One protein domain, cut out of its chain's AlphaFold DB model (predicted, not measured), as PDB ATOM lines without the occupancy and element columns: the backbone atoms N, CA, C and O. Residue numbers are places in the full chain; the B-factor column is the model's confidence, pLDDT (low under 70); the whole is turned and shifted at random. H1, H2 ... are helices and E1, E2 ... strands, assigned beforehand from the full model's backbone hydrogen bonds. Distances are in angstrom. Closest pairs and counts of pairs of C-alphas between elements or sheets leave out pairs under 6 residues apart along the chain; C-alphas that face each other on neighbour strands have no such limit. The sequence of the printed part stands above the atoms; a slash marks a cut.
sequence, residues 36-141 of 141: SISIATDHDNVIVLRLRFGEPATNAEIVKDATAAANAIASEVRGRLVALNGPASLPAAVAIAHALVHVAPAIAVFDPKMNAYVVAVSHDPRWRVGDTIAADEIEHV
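Overview. This is residues 36 to 141 of the 141 residues of an uncharacterized protein of Alphaproteobacteria bacterium (UniProt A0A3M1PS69). A strongly twisted sheet of six strands has two helices, H1 and H2, packed side by side over one face, and the short helix H3 on the opposite face. The strands stand in the order E1, E2, E3, E4, E5, E6, in a mixed sheet: E2, E3 and E4 are parallel, and an antiparallel hairpin strand follows at each side, with E6 added beyond E5. The printed part has 106 residues, with six named strands and three named helices in the order E1 E2 H1 E3 H2 E4 E5 E6 H3, of the mixed class, helices and strands. It is compact, with a radius of gyration of the C-alphas of 12.8 A, and rounded, spanning 36 by 28 by 22 A.

Arrangement. E1, residues 36 to 42, and E2, residues 46 to 53, form an antiparallel hairpin at 155 degrees; N 38 and O 50 are 3.0 A apart, within hydrogen-bond range. H1, residues 59 to 72, is on the sheet at a height of 8.9 A, only just over E1, on which 3 of its 14 C-alphas fall. The closest C-alphas of H1 and E1 are those of Ala 69 and Ile 37, 5.9 A apart. E3, residues 81 to 85, is parallel to E2 at 29 degrees, with N 49 and O 83 at 2.8 A. H2, residues 90 to 100, is on the same face as H1, at a height of 8.7 A, and runs along the strands, at 25 degrees to E3 on the local plane. H1 and H2 touch, with the C-alphas of Val 63 and Ala 92 closest at 4.9 A, and run the same way at a shallow tilt of 22 degrees. E4, residues 106 to 111, is parallel to E3 at 26 degrees, with N 84 and O 108 at 2.8 A. The units E2, H1, E3 and E3, H2, E4 are strand-helix-strand units, two parallel neighbour strands with a helix between, each with a right-handed crossover. E5, residues 116 to 122, and E6, residues 132 to 134, complete a meander with E4, each strand the antiparallel neighbour of the one before; N 109 and O 118 are 2.8 A apart, and so are N 117 and O 133. H3, residues 135 to 139, is on the opposite face from H1 and H2, at a height of 7.4 A. Every O i to N i+4 pair is within hydrogen-bond range in H2 and H3, and 9 of 10 are in H1.

Along the chain. E1 begins at C-alpha 36 (203.428, 236.807, 146.717). E2 is 23.0 A long, H1 19.5 A and H2 15.7 A. H3 ends at C-alpha 139 (210.019, 218.387, 146.389).

Size, cuts and confidence. The two C-alphas farthest apart, those of Pro 56 and Pro 125, are 39.0 A apart. The printed part has no cut and no long link. Its mean pLDDT is 94.0, and residues 140 to 141 are under 70.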
ATOM      1  N   SER A  36     204.387 237.909 146.706       94.31
ATOM      2  CA  SER A  36     203.428 236.807 146.717       94.31
ATOM      3  C   SER A  36     204.029 235.531 147.295       94.31
ATOM      4  O   SER A  36     205.227 235.256 147.179       94.31
ATOM      5  N   ILE A  37     203.157 234.764 147.949       96.31
ATOM      6  CA  ILE A  37     203.451 233.453 148.517       96.31
ATOM      7  C   ILE A  37     202.384 232.493 148.003       96.31
ATOM      8  O   ILE A  37     201.196 232.787 148.100       96.31
ATOM      9  N   SER A  38     202.805 231.361 147.451       95.12
ATOM     10  CA  SER A  38     201.904 230.300 146.995       95.12
ATOM     11  C   SER A  38     202.390 228.944 147.481       95.12
ATOM     12  O   SER A  38     203.594 228.707 147.527       95.12
ATOM     13  N   ILE A  39     201.475 228.035 147.786       94.38
ATOM     14  CA  ILE A  39     201.825 226.653 148.118       94.38
ATOM     15  C   ILE A  39     202.257 225.945 146.830       94.38
ATOM     16  O   ILE A  39     201.494 225.881 145.868       94.38
ATOM     17  N   ALA A  40     203.504 225.480 146.790       91.06
ATOM     18  CA  ALA A  40     204.035 224.679 145.687       91.06
ATOM     19  C   ALA A  40     203.761 223.190 145.901       91.06
ATOM     20  O   ALA A  40     203.395 222.489 144.963       91.06
ATOM     21  N   THR A  41     203.913 222.744 147.146       88.94
ATOM     22  CA  THR A  41     203.820 221.341 147.529       88.94
ATOM     23  C   THR A  41     203.117 221.239 148.873       88.94
ATOM     24  O   THR A  41     203.452 221.982 149.800       88.94
ATOM     25  N   ASP A  42     202.162 220.318 148.972       89.12
ATOM     26  CA  ASP A  42     201.379 220.050 150.174       89.12
ATOM     27  C   ASP A  42     201.441 218.547 150.492       89.12
ATOM     28  O   ASP A  42     200.836 217.727 149.801       89.12
ATOM     29  N   HIS A  43     202.217 218.193 151.519       84.69
ATOM     30  CA  HIS A  43     202.338 216.830 152.032       84.69
ATOM     31  C   HIS A  43     201.939 216.758 153.512       84.69
ATOM     32  O   HIS A  43     201.876 217.769 154.222       84.69
ATOM     33  N   ASP A  44     201.734 215.532 154.007       78.50
ATOM     34  CA  ASP A  44     201.238 215.263 155.366       78.50
ATOM     35  C   ASP A  44     202.039 215.975 156.473       78.50
ATOM     36  O   ASP A  44     201.468 216.398 157.476       78.50
ATOM     37  N   ASN A  45     203.356 216.155 156.296       87.06
ATOM     38  CA  ASN A  45     204.233 216.743 157.319       87.06
ATOM     39  C   ASN A  45     204.985 218.010 156.885       87.06
ATOM     40  O   ASN A  45     205.564 218.683 157.743       87.06
ATOM     41  N   VAL A  46     204.991 218.339 155.591       91.69
ATOM     42  CA  VAL A  46     205.792 219.436 155.029       91.69
ATOM     43  C   VAL A  46     204.976 220.200 153.993       91.69
ATOM     44  O   VAL A  46     204.331 219.593 153.143       91.69
ATOM     45  N   ILE A  47     205.038 221.530 154.046       94.69
ATOM     46  CA  ILE A  47     204.524 222.411 152.995       94.69
ATOM     47  C   ILE A  47     205.669 223.226 152.414       94.69
ATOM     48  O   ILE A  47     206.393 223.893 153.154       94.69
ATOM     49  N   VAL A  48     205.779 223.236 151.086       95.94
ATOM     50  CA  VAL A  48     206.699 224.119 150.366       95.94
ATOM     51  C   VAL A  48     205.964 225.379 149.943       95.94
ATOM     52  O   VAL A  48     204.987 225.331 149.195       95.94
ATOM     53  N   LEU A  49     206.466 226.523 150.390       96.19
ATOM     54  CA  LEU A  49     205.983 227.836 149.997       96.19
ATOM     55  C   LEU A  49     206.899 228.427 148.935       96.19
ATOM     56  O   LEU A  49     208.079 228.679 149.181       96.19
ATOM     57  N   ARG A  50     206.331 228.706 147.763       96.50
ATOM     58  CA  ARG A  50     206.997 229.464 146.712       96.50
ATOM     59  C   ARG A  50     206.891 230.949 147.006       96.50
ATOM     60  O   ARG A  50     205.794 231.496 147.087       96.50
ATOM     61  N   LEU A  51     208.043 231.590 147.122       96.88
ATOM     62  CA  LEU A  51     208.166 233.019 147.354       96.88
ATOM     63  C   LEU A  51     208.479 233.744 146.046       96.88
ATOM     64  O   LEU A  51     209.277 233.254 145.243       96.88
ATOM     65  N   ARG A  52     207.880 234.916 145.816       96.81
ATOM     66  CA  ARG A  52     208.141 235.701 144.604       96.81
ATOM     67  C   ARG A  52     207.975 237.203 144.836       96.81
ATOM     68  O   ARG A  52     207.009 237.645 145.450       96.81
ATOM     69  N   PHE A  53     208.893 237.989 144.271       96.06
ATOM     70  CA  PHE A  53     208.714 239.434 144.127       96.06
ATOM     71  C   PHE A  53     207.721 239.748 143.003       96.06
ATOM     72  O   PHE A  53     207.789 239.155 141.922       96.06
ATOM     73  N   GLY A  54     206.812 240.677 143.280       94.44
ATOM     74  CA  GLY A  54     205.892 241.255 142.309       94.44
ATOM     75  C   GLY A  54     206.444 242.567 141.764       94.44
ATOM     76  O   GLY A  54     207.567 242.616 141.258       94.44
ATOM     77  N   GLU A  55     205.648 243.625 141.884       94.12
ATOM     78  CA  GLU A  55     206.036 244.956 141.418       94.12
ATOM     79  C   GLU A  55     207.247 245.523 142.184       94.12
ATOM     80  O   GLU A  55     207.380 245.290 143.393       94.12
ATOM     81  N   PRO A  56     208.133 246.290 141.514       94.44
ATOM     82  CA  PRO A  56     209.251 246.958 142.170       94.44
ATOM     83  C   PRO A  56     208.777 247.875 143.299       94.44
ATOM     84  O   PRO A  56     207.947 248.757 143.093       94.44
ATOM     85  N   ALA A  57     209.345 247.693 144.488       95.25
ATOM     86  CA  ALA A  57     208.928 248.416 145.677       95.25
ATOM     87  C   ALA A  57     210.047 248.511 146.712       95.25
ATOM     88  O   ALA A  57     211.082 247.842 146.627       95.25
ATOM     89  N   THR A  58     209.834 249.349 147.722       96.75
ATOM     90  CA  THR A  58     210.739 249.432 148.866       96.75
ATOM     91  C   THR A  58     210.560 248.222 149.784       96.75
ATOM     92  O   THR A  58     209.474 247.653 149.896       96.75
ATOM     93  N   ASN A  59     211.599 247.861 150.546       96.94
ATOM     94  CA  ASN A  59     211.468 246.802 151.558       96.94
ATOM     95  C   ASN A  59     210.381 247.111 152.607       96.94
ATOM     96  O   ASN A  59     209.834 246.186 153.196       96.94
ATOM     97  N   ALA A  60     210.051 248.387 152.838       96.75
ATOM     98  CA  ALA A  60     208.980 248.772 153.756       96.75
ATOM     99  C   ALA A  60     207.586 248.358 153.251       96.75
ATOM    100  O   ALA A  60     206.706 248.074 154.061       96.75
ATOM    101  N   GLU A  61     207.384 248.327 151.934       96.94
ATOM    102  CA  GLU A  61     206.151 247.857 151.293       96.94
ATOM    103  C   GLU A  61     206.163 246.333 151.171       96.94
ATOM    104  O   GLU A  61     205.235 245.680 151.642       96.94
ATOM    105  N   ILE A  62     207.277 245.767 150.691       97.38
ATOM    106  CA  ILE A  62     207.468 244.315 150.552       97.38
ATOM    107  C   ILE A  62     207.210 243.591 151.873       97.38
ATOM    108  O   ILE A  62     206.547 242.563 151.883       97.38
ATOM    109  N   VAL A  63     207.703 244.108 153.004       97.94
ATOM    110  CA  VAL A  63     207.489 243.473 154.315       97.94
ATOM    111  C   VAL A  63     206.008 243.431 154.691       97.94
ATOM    112  O   VAL A  63     205.563 242.432 155.258       97.94
ATOM    113  N   LYS A  64     205.233 244.477 154.382       97.31
ATOM    114  CA  LYS A  64     203.791 244.506 154.672       97.31
ATOM    115  C   LYS A  64     203.062 243.465 153.834       97.31
ATOM    116  O   LYS A  64     202.320 242.663 154.397       97.31
ATOM    117  N   ASP A  65     203.340 243.436 152.535       96.94
ATOM    118  CA  ASP A  65     202.701 242.502 151.606       96.94
ATOM    119  C   ASP A  65     203.105 241.055 151.897       96.94
ATOM    120  O   ASP A  65     202.252 240.175 151.962       96.94
ATOM    121  N   ALA A  66     204.387 240.802 152.172       97.06
ATOM    122  CA  ALA A  66     204.891 239.485 152.548       97.06
ATOM    123  C   ALA A  66     204.260 238.979 153.853       97.06
ATOM    124  O   ALA A  66     203.867 237.816 153.942       97.06
ATOM    125  N   THR A  67     204.115 239.855 154.853       97.50
ATOM    126  CA  THR A  67     203.449 239.515 156.120       97.50
ATOM    127  C   THR A  67     201.963 239.230 155.899       97.50
ATOM    128  O   THR A  67     201.434 238.265 156.448       97.50
ATOM    129  N   ALA A  68     201.280 240.036 155.080       97.00
ATOM    130  CA  ALA A  68     199.875 239.824 154.742       97.00
ATOM    131  C   ALA A  68     199.667 238.495 153.996       97.00
ATOM    132  O   ALA A  68     198.787 237.721 154.373       97.00
ATOM    133  N   ALA A  69     200.515 238.194 153.010       96.00
ATOM    134  CA  ALA A  69     200.490 236.938 152.266       96.00
ATOM    135  C   ALA A  69     200.765 235.727 153.171       96.00
ATOM    136  O   ALA A  69     200.052 234.731 153.089       96.00
ATOM    137  N   ALA A  70     201.742 235.820 154.080       96.25
ATOM    138  CA  ALA A  70     202.045 234.755 155.037       96.25
ATOM    139  C   ALA A  70     200.874 234.501 156.001       96.25
ATOM    140  O   ALA A  70     200.501 233.355 156.243       96.25
ATOM    141  N   ASN A  71     200.243 235.561 156.511       95.94
ATOM    142  CA  ASN A  71     199.081 235.433 157.392       95.94
ATOM    143  C   ASN A  71     197.864 234.820 156.686       95.94
ATOM    144  O   ASN A  71     197.104 234.093 157.323       95.94
ATOM    145  N   ALA A  72     197.685 235.083 155.388       95.56
ATOM    146  CA  ALA A  72     196.574 234.532 154.613       95.56
ATOM    147  C   ALA A  72     196.619 232.997 154.510       95.56
ATOM    148  O   ALA A  72     195.570 232.363 154.521       95.56
ATOM    149  N   ILE A  73     197.817 232.405 154.481       94.56
ATOM    150  CA  ILE A  73     198.026 230.947 154.391       94.56
ATOM    151  C   ILE A  73     198.304 230.286 155.753       94.56
ATOM    152  O   ILE A  73     198.524 229.076 155.831       94.56
ATOM    153  N   ALA A  74     198.315 231.055 156.848       94.00
ATOM    154  CA  ALA A  74     198.719 230.578 158.174       94.00
ATOM    155  C   ALA A  74     197.868 229.400 158.688       94.00
ATOM    156  O   ALA A  74     198.362 228.543 159.423       94.00
ATOM    157  N   SER A  75     196.588 229.340 158.309       93.50
ATOM    158  CA  SER A  75     195.702 228.220 158.648       93.50
ATOM    159  C   SER A  75     196.071 226.932 157.924       93.50
ATOM    160  O   SER A  75     195.929 225.858 158.503       93.50
ATOM    161  N   GLU A  76     196.555 227.036 156.689       91.75
ATOM    162  CA  GLU A  76     196.914 225.891 155.853       91.75
ATOM    163  C   GLU A  76     198.216 225.261 156.352       91.75
ATOM    164  O   GLU A  76     198.312 224.047 156.470       91.75
ATOM    165  N   VAL A  77     199.196 226.063 156.767       92.62
ATOM    166  CA  VAL A  77     200.513 225.562 157.209       92.62
ATOM    167  C   VAL A  77     200.577 225.081 158.664       92.62
ATOM    168  O   VAL A  77     201.623 224.624 159.131       92.62
ATOM    169  N   ARG A  78     199.478 225.191 159.416       93.75
ATOM    170  CA  ARG A  78     199.461 224.917 160.860       93.75
ATOM    171  C   ARG A  78     199.917 223.487 161.177       93.75
ATOM    172  O   ARG A  78     199.402 222.521 160.627       93.75
ATOM    173  N   GLY A  79     200.828 223.356 162.143       92.38
ATOM    174  CA  GLY A  79     201.278 222.064 162.672       92.38
ATOM    175  C   GLY A  79     202.279 221.308 161.792       92.38
ATOM    176  O   GLY A  79     202.674 220.203 162.162       92.38
ATOM    177  N   ARG A  80     202.714 221.891 160.669       93.62
ATOM    178  CA  ARG A  80     203.605 221.257 159.688       93.62
ATOM    179  C   ARG A  80     204.909 222.029 159.506       93.62
ATOM    180  O   ARG A  80     204.974 223.225 159.788       93.62
ATOM    181  N   LEU A  81     205.954 221.345 159.045       94.88
ATOM    182  CA  LEU A  81     207.201 222.004 158.662       94.88
ATOM    183  C   LEU A  81     206.935 222.895 157.443       94.88
ATOM    184  O   LEU A  81     206.406 222.428 156.436       94.88
ATOM    185  N   VAL A  82     207.331 224.162 157.519       96.94
ATOM    186  CA  VAL A  82     207.216 225.096 156.397       96.94
ATOM    187  C   VAL A  82     208.569 225.270 155.732       96.94
ATOM    188  O   VAL A  82     209.515 225.744 156.355       96.94
ATOM    189  N   ALA A  83     208.654 224.924 154.455       96.56
ATOM    190  CA  ALA A  83     209.845 225.046 153.635       96.56
ATOM    191  C   ALA A  83     209.705 226.263 152.705       96.56
ATOM    192  O   ALA A  83     208.878 226.286 151.797       96.56
ATOM    193  N   LEU A  84     210.488 227.311 152.947       97.25
ATOM    194  CA  LEU A  84     210.483 228.543 152.162       97.25
ATOM    195  C   LEU A  84     211.420 228.405 150.959       97.25
ATOM    196  O   LEU A  84     212.628 228.233 151.133       97.25
ATOM    197  N   ASN A  85     210.876 228.534 149.749       96.75
ATOM    198  CA  ASN A  85     211.642 228.460 148.510       96.75
ATOM    199  C   ASN A  85     211.340 229.646 147.590       96.75
ATOM    200  O   ASN A  85     210.252 229.779 147.031       96.75
ATOM    201  N   GLY A  86     212.335 230.501 147.387       95.50
ATOM    202  CA  GLY A  86     212.278 231.577 146.410       95.50
ATOM    203  C   GLY A  86     213.021 232.829 146.867       95.50
ATOM    204  O   GLY A  86     213.554 232.877 147.976       95.50
ATOM    205  N   PRO A  87     213.086 233.855 146.007       95.44
ATOM    206  CA  PRO A  87     213.750 235.102 146.337       95.44
ATOM    207  C   PRO A  87     213.019 235.846 147.464       95.44
ATOM    208  O   PRO A  87     211.822 236.131 147.395       95.44
ATOM    209  N   ALA A  88     213.775 236.217 148.490       96.00
ATOM    210  CA  ALA A  88     213.323 237.062 149.584       96.00
ATOM    211  C   ALA A  88     214.440 238.034 149.965       96.00
ATOM    212  O   ALA A  88     215.619 237.677 149.963       96.00
ATOM    213  N   SER A  89     214.080 239.270 150.306       96.69
ATOM    214  CA  SER A  89     215.017 240.168 150.971       96.69
ATOM    215  C   SER A  89     215.144 239.752 152.436       96.69
ATOM    216  O   SER A  89     214.216 239.174 153.002       96.69
ATOM    217  N   LEU A  90     216.274 240.065 153.078       97.50
ATOM    218  CA  LEU A  90     216.484 239.741 154.493       97.50
ATOM    219  C   LEU A  90     215.316 240.185 155.406       97.50
ATOM    220  O   LEU A  90     214.826 239.345 156.159       97.50
ATOM    221  N   PRO A  91     214.805 241.436 155.342       97.94
ATOM    222  CA  PRO A  91     213.680 241.831 156.191       97.94
ATOM    223  C   PRO A  91     212.374 241.107 155.834       97.94
ATOM    224  O   PRO A  91     211.594 240.811 156.736       97.94
ATOM    225  N   ALA A  92     212.139 240.776 154.558       97.31
ATOM    226  CA  ALA A  92     210.965 240.004 154.153       97.31
ATOM    227  C   ALA A  92     211.023 238.572 154.703       97.31
ATOM    228  O   ALA A  92     210.048 238.103 155.278       97.31
ATOM    229  N   ALA A  93     212.179 237.907 154.609       97.06
ATOM    230  CA  ALA A  93     212.377 236.563 155.145       97.06
ATOM    231  C   ALA A  93     212.148 236.510 156.665       97.06
ATOM    232  O   ALA A  93     211.442 235.628 157.151       97.06
ATOM    233  N   VAL A  94     212.682 237.486 157.413       97.75
ATOM    234  CA  VAL A  94     212.459 237.600 158.865       97.75
ATOM    235  C   VAL A  94     210.977 237.817 159.181       97.75
ATOM    236  O   VAL A  94     210.447 237.177 160.087       97.75
ATOM    237  N   ALA A  95     210.294 238.685 158.430       97.75
ATOM    238  CA  ALA A  95     208.876 238.966 158.638       97.75
ATOM    239  C   ALA A  95     207.985 237.745 158.353       97.75
ATOM    240  O   ALA A  95     207.117 237.426 159.163       97.75
ATOM    241  N   ILE A  96     208.241 237.027 157.253       97.44
ATOM    242  CA  ILE A  96     207.534 235.787 156.900       97.44
ATOM    243  C   ILE A  96     207.756 234.728 157.983       97.44
ATOM    244  O   ILE A  96     206.794 234.137 158.471       97.44
ATOM    245  N   ALA A  97     209.008 234.515 158.398       96.88
ATOM    246  CA  ALA A  97     209.328 233.537 159.430       96.88
ATOM    247  C   ALA A  97     208.630 233.870 160.758       96.88
ATOM    248  O   ALA A  97     208.001 233.003 161.356       96.88
ATOM    249  N   HIS A  98     208.667 235.134 161.187       96.56
ATOM    250  CA  HIS A  98     207.976 235.583 162.396       96.56
ATOM    251  C   HIS A  98     206.446 235.451 162.301       96.56
ATOM    252  O   HIS A  98     205.804 235.104 163.287       96.56
ATOM    253  N   ALA A  99     205.844 235.688 161.134       96.19
ATOM    254  CA  ALA A  99     204.403 235.516 160.955       96.19
ATOM    255  C   ALA A  99     203.972 234.043 161.096       96.19
ATOM    256  O   ALA A  99     202.929 233.750 161.681       96.19
ATOM    257  N   LEU A 100     204.783 233.110 160.589       96.25
ATOM    258  CA  LEU A 100     204.432 231.689 160.531       96.25
ATOM    259  C   LEU A 100     204.896 230.877 161.749       96.25
ATOM    260  O   LEU A 100     204.299 229.841 162.037       96.25
ATOM    261  N   VAL A 101     205.909 231.328 162.495       94.94
ATOM    262  CA  VAL A 101     206.535 230.543 163.581       94.94
ATOM    263  C   VAL A 101     205.561 230.147 164.696       94.94
ATOM    264  O   VAL A 101     205.728 229.123 165.351       94.94
ATOM    265  N   HIS A 102     204.506 230.932 164.915       92.94
ATOM    266  CA  HIS A 102     203.513 230.632 165.946       92.94
ATOM    267  C   HIS A 102     202.515 229.536 165.541       92.94
ATOM    268  O   HIS A 102     201.830 228.989 166.405       92.94
ATOM    269  N   VAL A 103     202.403 229.222 164.246       95.31
ATOM    270  CA  VAL A 103     201.482 228.198 163.723       95.31
ATOM    271  C   VAL A 103     202.212 226.986 163.149       95.31
ATOM    272  O   VAL A 103     201.676 225.878 163.217       95.31
ATOM    273  N   ALA A 104     203.422 227.175 162.624       94.81
ATOM    274  CA  ALA A 104     204.273 226.125 162.090       94.81
ATOM    275  C   ALA A 104     205.323 225.703 163.140       94.81
ATOM    276  O   ALA A 104     206.067 226.559 163.619       94.81
ATOM    277  N   PRO A 105     205.431 224.409 163.501       94.56
ATOM    278  CA  PRO A 105     206.415 223.914 164.467       94.56
ATOM    279  C   PRO A 105     207.868 224.209 164.082       94.56
ATOM    280  O   PRO A 105     208.712 224.344 164.965       94.56
ATOM    281  N   ALA A 106     208.167 224.295 162.787       96.50
ATOM    282  CA  ALA A 106     209.492 224.613 162.283       96.50
ATOM    283  C   ALA A 106     209.410 225.287 160.908       96.50
ATOM    284  O   ALA A 106     208.469 225.062 160.141       96.50
ATOM    285  N   ILE A 107     210.419 226.102 160.605       97.25
ATOM    286  CA  ILE A 107     210.580 226.799 159.330       97.25
ATOM    287  C   ILE A 107     211.975 226.503 158.792       97.25
ATOM    288  O   ILE A 107     212.978 226.777 159.458       97.25
ATOM    289  N   ALA A 108     212.031 225.983 157.573       97.25
ATOM    290  CA  ALA A 108     213.253 225.743 156.830       97.25
ATOM    291  C   ALA A 108     213.333 226.653 155.600       97.25
ATOM    292  O   ALA A 108     212.312 227.035 155.031       97.25
ATOM    293  N   VAL A 109     214.542 227.024 155.192       97.50
ATOM    294  CA  VAL A 109     214.795 227.937 154.070       97.50
ATOM    295  C   VAL A 109     215.710 227.254 153.071       97.50
ATOM    296  O   VAL A 109     216.736 226.701 153.457       97.50
ATOM    297  N   PHE A 110     215.339 227.286 151.792       97.00
ATOM    298  CA  PHE A 110     216.135 226.692 150.726       97.00
ATOM    299  C   PHE A 110     217.477 227.418 150.546       97.00
ATOM    300  O   PHE A 110     217.506 228.631 150.322       97.00
ATOM    301  N   ASP A 111     218.583 226.673 150.591       95.94
ATOM    302  CA  ASP A 111     219.917 227.134 150.209       95.94
ATOM    303  C   ASP A 111     220.312 226.527 148.844       95.94
ATOM    304  O   ASP A 111     220.584 225.321 148.744       95.94
ATOM    305  N   PRO A 112     220.409 227.345 147.776       93.75
ATOM    306  CA  PRO A 112     220.728 226.861 146.436       93.75
ATOM    307  C   PRO A 112     222.156 226.315 146.301       93.75
ATOM    308  O   PRO A 112     222.432 225.588 145.352       93.75
ATOM    309  N   LYS A 113     223.081 226.647 147.213       94.81
ATOM    310  CA  LYS A 113     224.461 226.129 147.170       94.81
ATOM    311  C   LYS A 113     224.528 224.666 147.580       94.81
ATOM    312  O   LYS A 113     225.394 223.940 147.105       94.81
ATOM    313  N   MET A 114     223.644 224.272 148.489       94.50
ATOM    314  CA  MET A 114     223.579 222.919 149.032       94.50
ATOM    315  C   MET A 114     222.488 222.077 148.374       94.50
ATOM    316  O   MET A 114     222.478 220.867 148.572       94.50
ATOM    317  N   ASN A 115     221.586 222.702 147.610       94.94
ATOM    318  CA  ASN A 115     220.368 222.067 147.107       94.94
ATOM    319  C   ASN A 115     219.560 221.408 148.245       94.94
ATOM    320  O   ASN A 115     219.093 220.275 148.137       94.94
ATOM    321  N   ALA A 116     219.452 222.116 149.369       96.56
ATOM    322  CA  ALA A 116     218.841 221.619 150.593       96.56
ATOM    323  C   ALA A 116     218.149 222.759 151.343       96.56
ATOM    324  O   ALA A 116     218.483 223.930 151.177       96.56
ATOM    325  N   TYR A 117     217.199 222.407 152.197       96.88
ATOM    326  CA  TYR A 117     216.545 223.312 153.125       96.88
ATOM    327  C   TYR A 117     217.262 223.288 154.470       96.88
ATOM    328  O   TYR A 117     217.507 222.221 155.024       96.88
ATOM    329  N   VAL A 118     217.566 224.462 155.013       97.44
ATOM    330  CA  VAL A 118     218.159 224.614 156.346       97.44
ATOM    331  C   VAL A 118     217.077 225.057 157.319       97.44
ATOM    332  O   VAL A 118     216.434 226.084 157.099       97.44
ATOM    333  N   VAL A 119     216.876 224.314 158.406       97.38
ATOM    334  CA  VAL A 119     215.943 224.686 159.476       97.38
ATOM    335  C   VAL A 119     216.462 225.948 160.169       97.38
ATOM    336  O   VAL A 119     217.470 225.921 160.875       97.38
ATOM    337  N   ALA A 120     215.774 227.069 159.962       97.00
ATOM    338  CA  ALA A 120     216.162 228.376 160.485       97.00
ATOM    339  C   ALA A 120     215.476 228.694 161.821       97.00
ATOM    340  O   ALA A 120     216.032 229.409 162.654       97.00
ATOM    341  N   VAL A 121     214.270 228.164 162.030       96.38
ATOM    342  CA  VAL A 121     213.471 228.381 163.240       96.38
ATOM    343  C   VAL A 121     212.790 227.076 163.627       96.38
ATOM    344  O   VAL A 121     212.271 226.378 162.757       96.38
ATOM    345  N   SER A 122     212.765 226.745 164.917       96.25
ATOM    346  CA  SER A 122     212.041 225.572 165.403       96.25
ATOM    347  C   SER A 122     211.559 225.727 166.842       96.25
ATOM    348  O   SER A 122     212.281 226.221 167.709       96.25
ATOM    349  N   HIS A 123     210.339 225.256 167.080       93.69
ATOM    350  CA  HIS A 123     209.740 225.005 168.389       93.69
ATOM    351  C   HIS A 123     209.516 223.507 168.650       93.69
ATOM    352  O   HIS A 123     209.010 223.143 169.712       93.69
ATOM    353  N   ASP A 124     209.885 222.641 167.708       90.31
ATOM    354  CA  ASP A 124     209.650 221.202 167.769       90.31
ATOM    355  C   ASP A 124     210.988 220.448 167.823       90.31
ATOM    356  O   ASP A 124     211.840 220.637 166.954       90.31
ATOM    357  N   PRO A 125     211.208 219.573 168.820       89.62
ATOM    358  CA  PRO A 125     212.473 218.860 168.977       89.62
ATOM    359  C   PRO A 125     212.799 217.901 167.822       89.62
ATOM    360  O   PRO A 125     213.946 217.451 167.743       89.62
ATOM    361  N   ARG A 126     211.831 217.578 166.948       90.44
ATOM    362  CA  ARG A 126     212.040 216.765 165.739       90.44
ATOM    363  C   ARG A 126     212.917 217.456 164.696       90.44
ATOM    364  O   ARG A 126     213.598 216.756 163.957       90.44
ATOM    365  N   TRP A 127     212.915 218.789 164.653       93.38
ATOM    366  CA  TRP A 127     213.716 219.586 163.722       93.38
ATOM    367  C   TRP A 127     214.543 220.594 164.509       93.38
ATOM    368  O   TRP A 127     213.994 221.475 165.166       93.38
ATOM    369  N   ARG A 128     215.866 220.491 164.478       95.56
ATOM    370  CA  ARG A 128     216.750 221.417 165.192       95.56
ATOM    371  C   ARG A 128     217.217 222.519 164.259       95.56
ATOM    372  O   ARG A 128     217.405 222.311 163.068       95.56
ATOM    373  N   VAL A 129     217.423 223.710 164.815       97.31
ATOM    374  CA  VAL A 129     218.012 224.816 164.053       97.31
ATOM    375  C   VAL A 129     219.392 224.398 163.547       97.31
ATOM    376  O   VAL A 129     220.228 223.950 164.330       97.31
ATOM    377  N   GLY A 130     219.616 224.563 162.245       96.75
ATOM    378  CA  GLY A 130     220.825 224.120 161.551       96.75
ATOM    379  C   GLY A 130     220.736 222.722 160.936       96.75
ATOM    380  O   GLY A 130     221.637 222.365 160.181       96.75
ATOM    381  N   ASP A 131     219.668 221.960 161.194       96.50
ATOM    382  CA  ASP A 131     219.420 220.715 160.468       96.50
ATOM    383  C   ASP A 131     219.183 221.012 158.983       96.50
ATOM    384  O   ASP A 131     218.590 222.030 158.611       96.50
ATOM    385  N   THR A 132     219.644 220.099 158.132       96.56
ATOM    386  CA  THR A 132     219.505 220.177 156.677       96.56
ATOM    387  C   THR A 132     218.593 219.068 156.181       96.56
ATOM    388  O   THR A 132     218.765 217.921 156.586       96.56
ATOM    389  N   ILE A 133     217.682 219.394 155.271       94.31
ATOM    390  CA  ILE A 133     216.785 218.440 154.613       94.31
ATOM    391  C   ILE A 133     217.015 218.560 153.110       94.31
ATOM    392  O   ILE A 133     216.948 219.669 152.573       94.31
ATOM    393  N   ALA A 134     217.338 217.462 152.429       93.88
ATOM    394  CA  ALA A 134     217.644 217.519 151.005       93.88
ATOM    395  C   ALA A 134     216.399 217.936 150.198       93.88
ATOM    396  O   ALA A 134     215.271 217.595 150.551       93.88
ATOM    397  N   ALA A 135     216.571 218.741 149.146       90.38
ATOM    398  CA  ALA A 135     215.423 219.276 148.411       90.38
ATOM    399  C   ALA A 135     214.651 218.192 147.649       90.38
ATOM    400  O   ALA A 135     213.437 218.289 147.504       90.38
ATOM    401  N   ASP A 136     215.329 217.136 147.212       88.25
ATOM    402  CA  ASP A 136     214.719 215.942 146.634       88.25
ATOM    403  C   ASP A 136     213.838 215.181 147.634       88.25
ATOM    404  O   ASP A 136     212.802 214.660 147.237       88.25
ATOM    405  N   GLU A 137     214.153 215.206 148.933       85.69
ATOM    406  CA  GLU A 137     213.307 214.605 149.977       85.69
ATOM    407  C   GLU A 137     212.005 215.378 150.237       85.69
ATOM    408  O   GLU A 137     211.091 214.829 150.847       85.69
ATOM    409  N   ILE A 138     211.918 216.651 149.834       85.12
ATOM    410  CA  ILE A 138     210.736 217.498 150.067       85.12
ATOM    411  C   ILE A 138     209.954 217.748 148.772       85.12
ATOM    412  O   ILE A 138     208.728 217.788 148.797       85.12
ATOM    413  N   GLU A 139     210.642 217.965 147.651       79.56
ATOM    414  CA  GLU A 139     210.019 218.387 146.389       79.56
ATOM    415  C   GLU A 139     209.676 217.226 145.445       79.56
ATOM    416  O   GLU A 139     208.933 217.444 144.491       79.56
ATOM    417  N   HIS A 140     210.203 216.017 145.676       64.50
ATOM    418  CA  HIS A 140     209.951 214.834 144.832       64.50
ATOM    419  C   HIS A 140     209.133 213.737 145.535       64.50
ATOM    420  O   HIS A 140     209.192 212.576 145.118       64.50
ATOM    421  N   VAL A 141     208.390 214.081 146.591       51.53
ATOM    422  CA  VAL A 141     207.496 213.142 147.294       51.53
ATOM    423  C   VAL A 141     206.123 213.083 146.630       51.53
ATOM    424  O   VAL A 141     205.651 214.122 146.119       51.53
TER     425      VAL A 141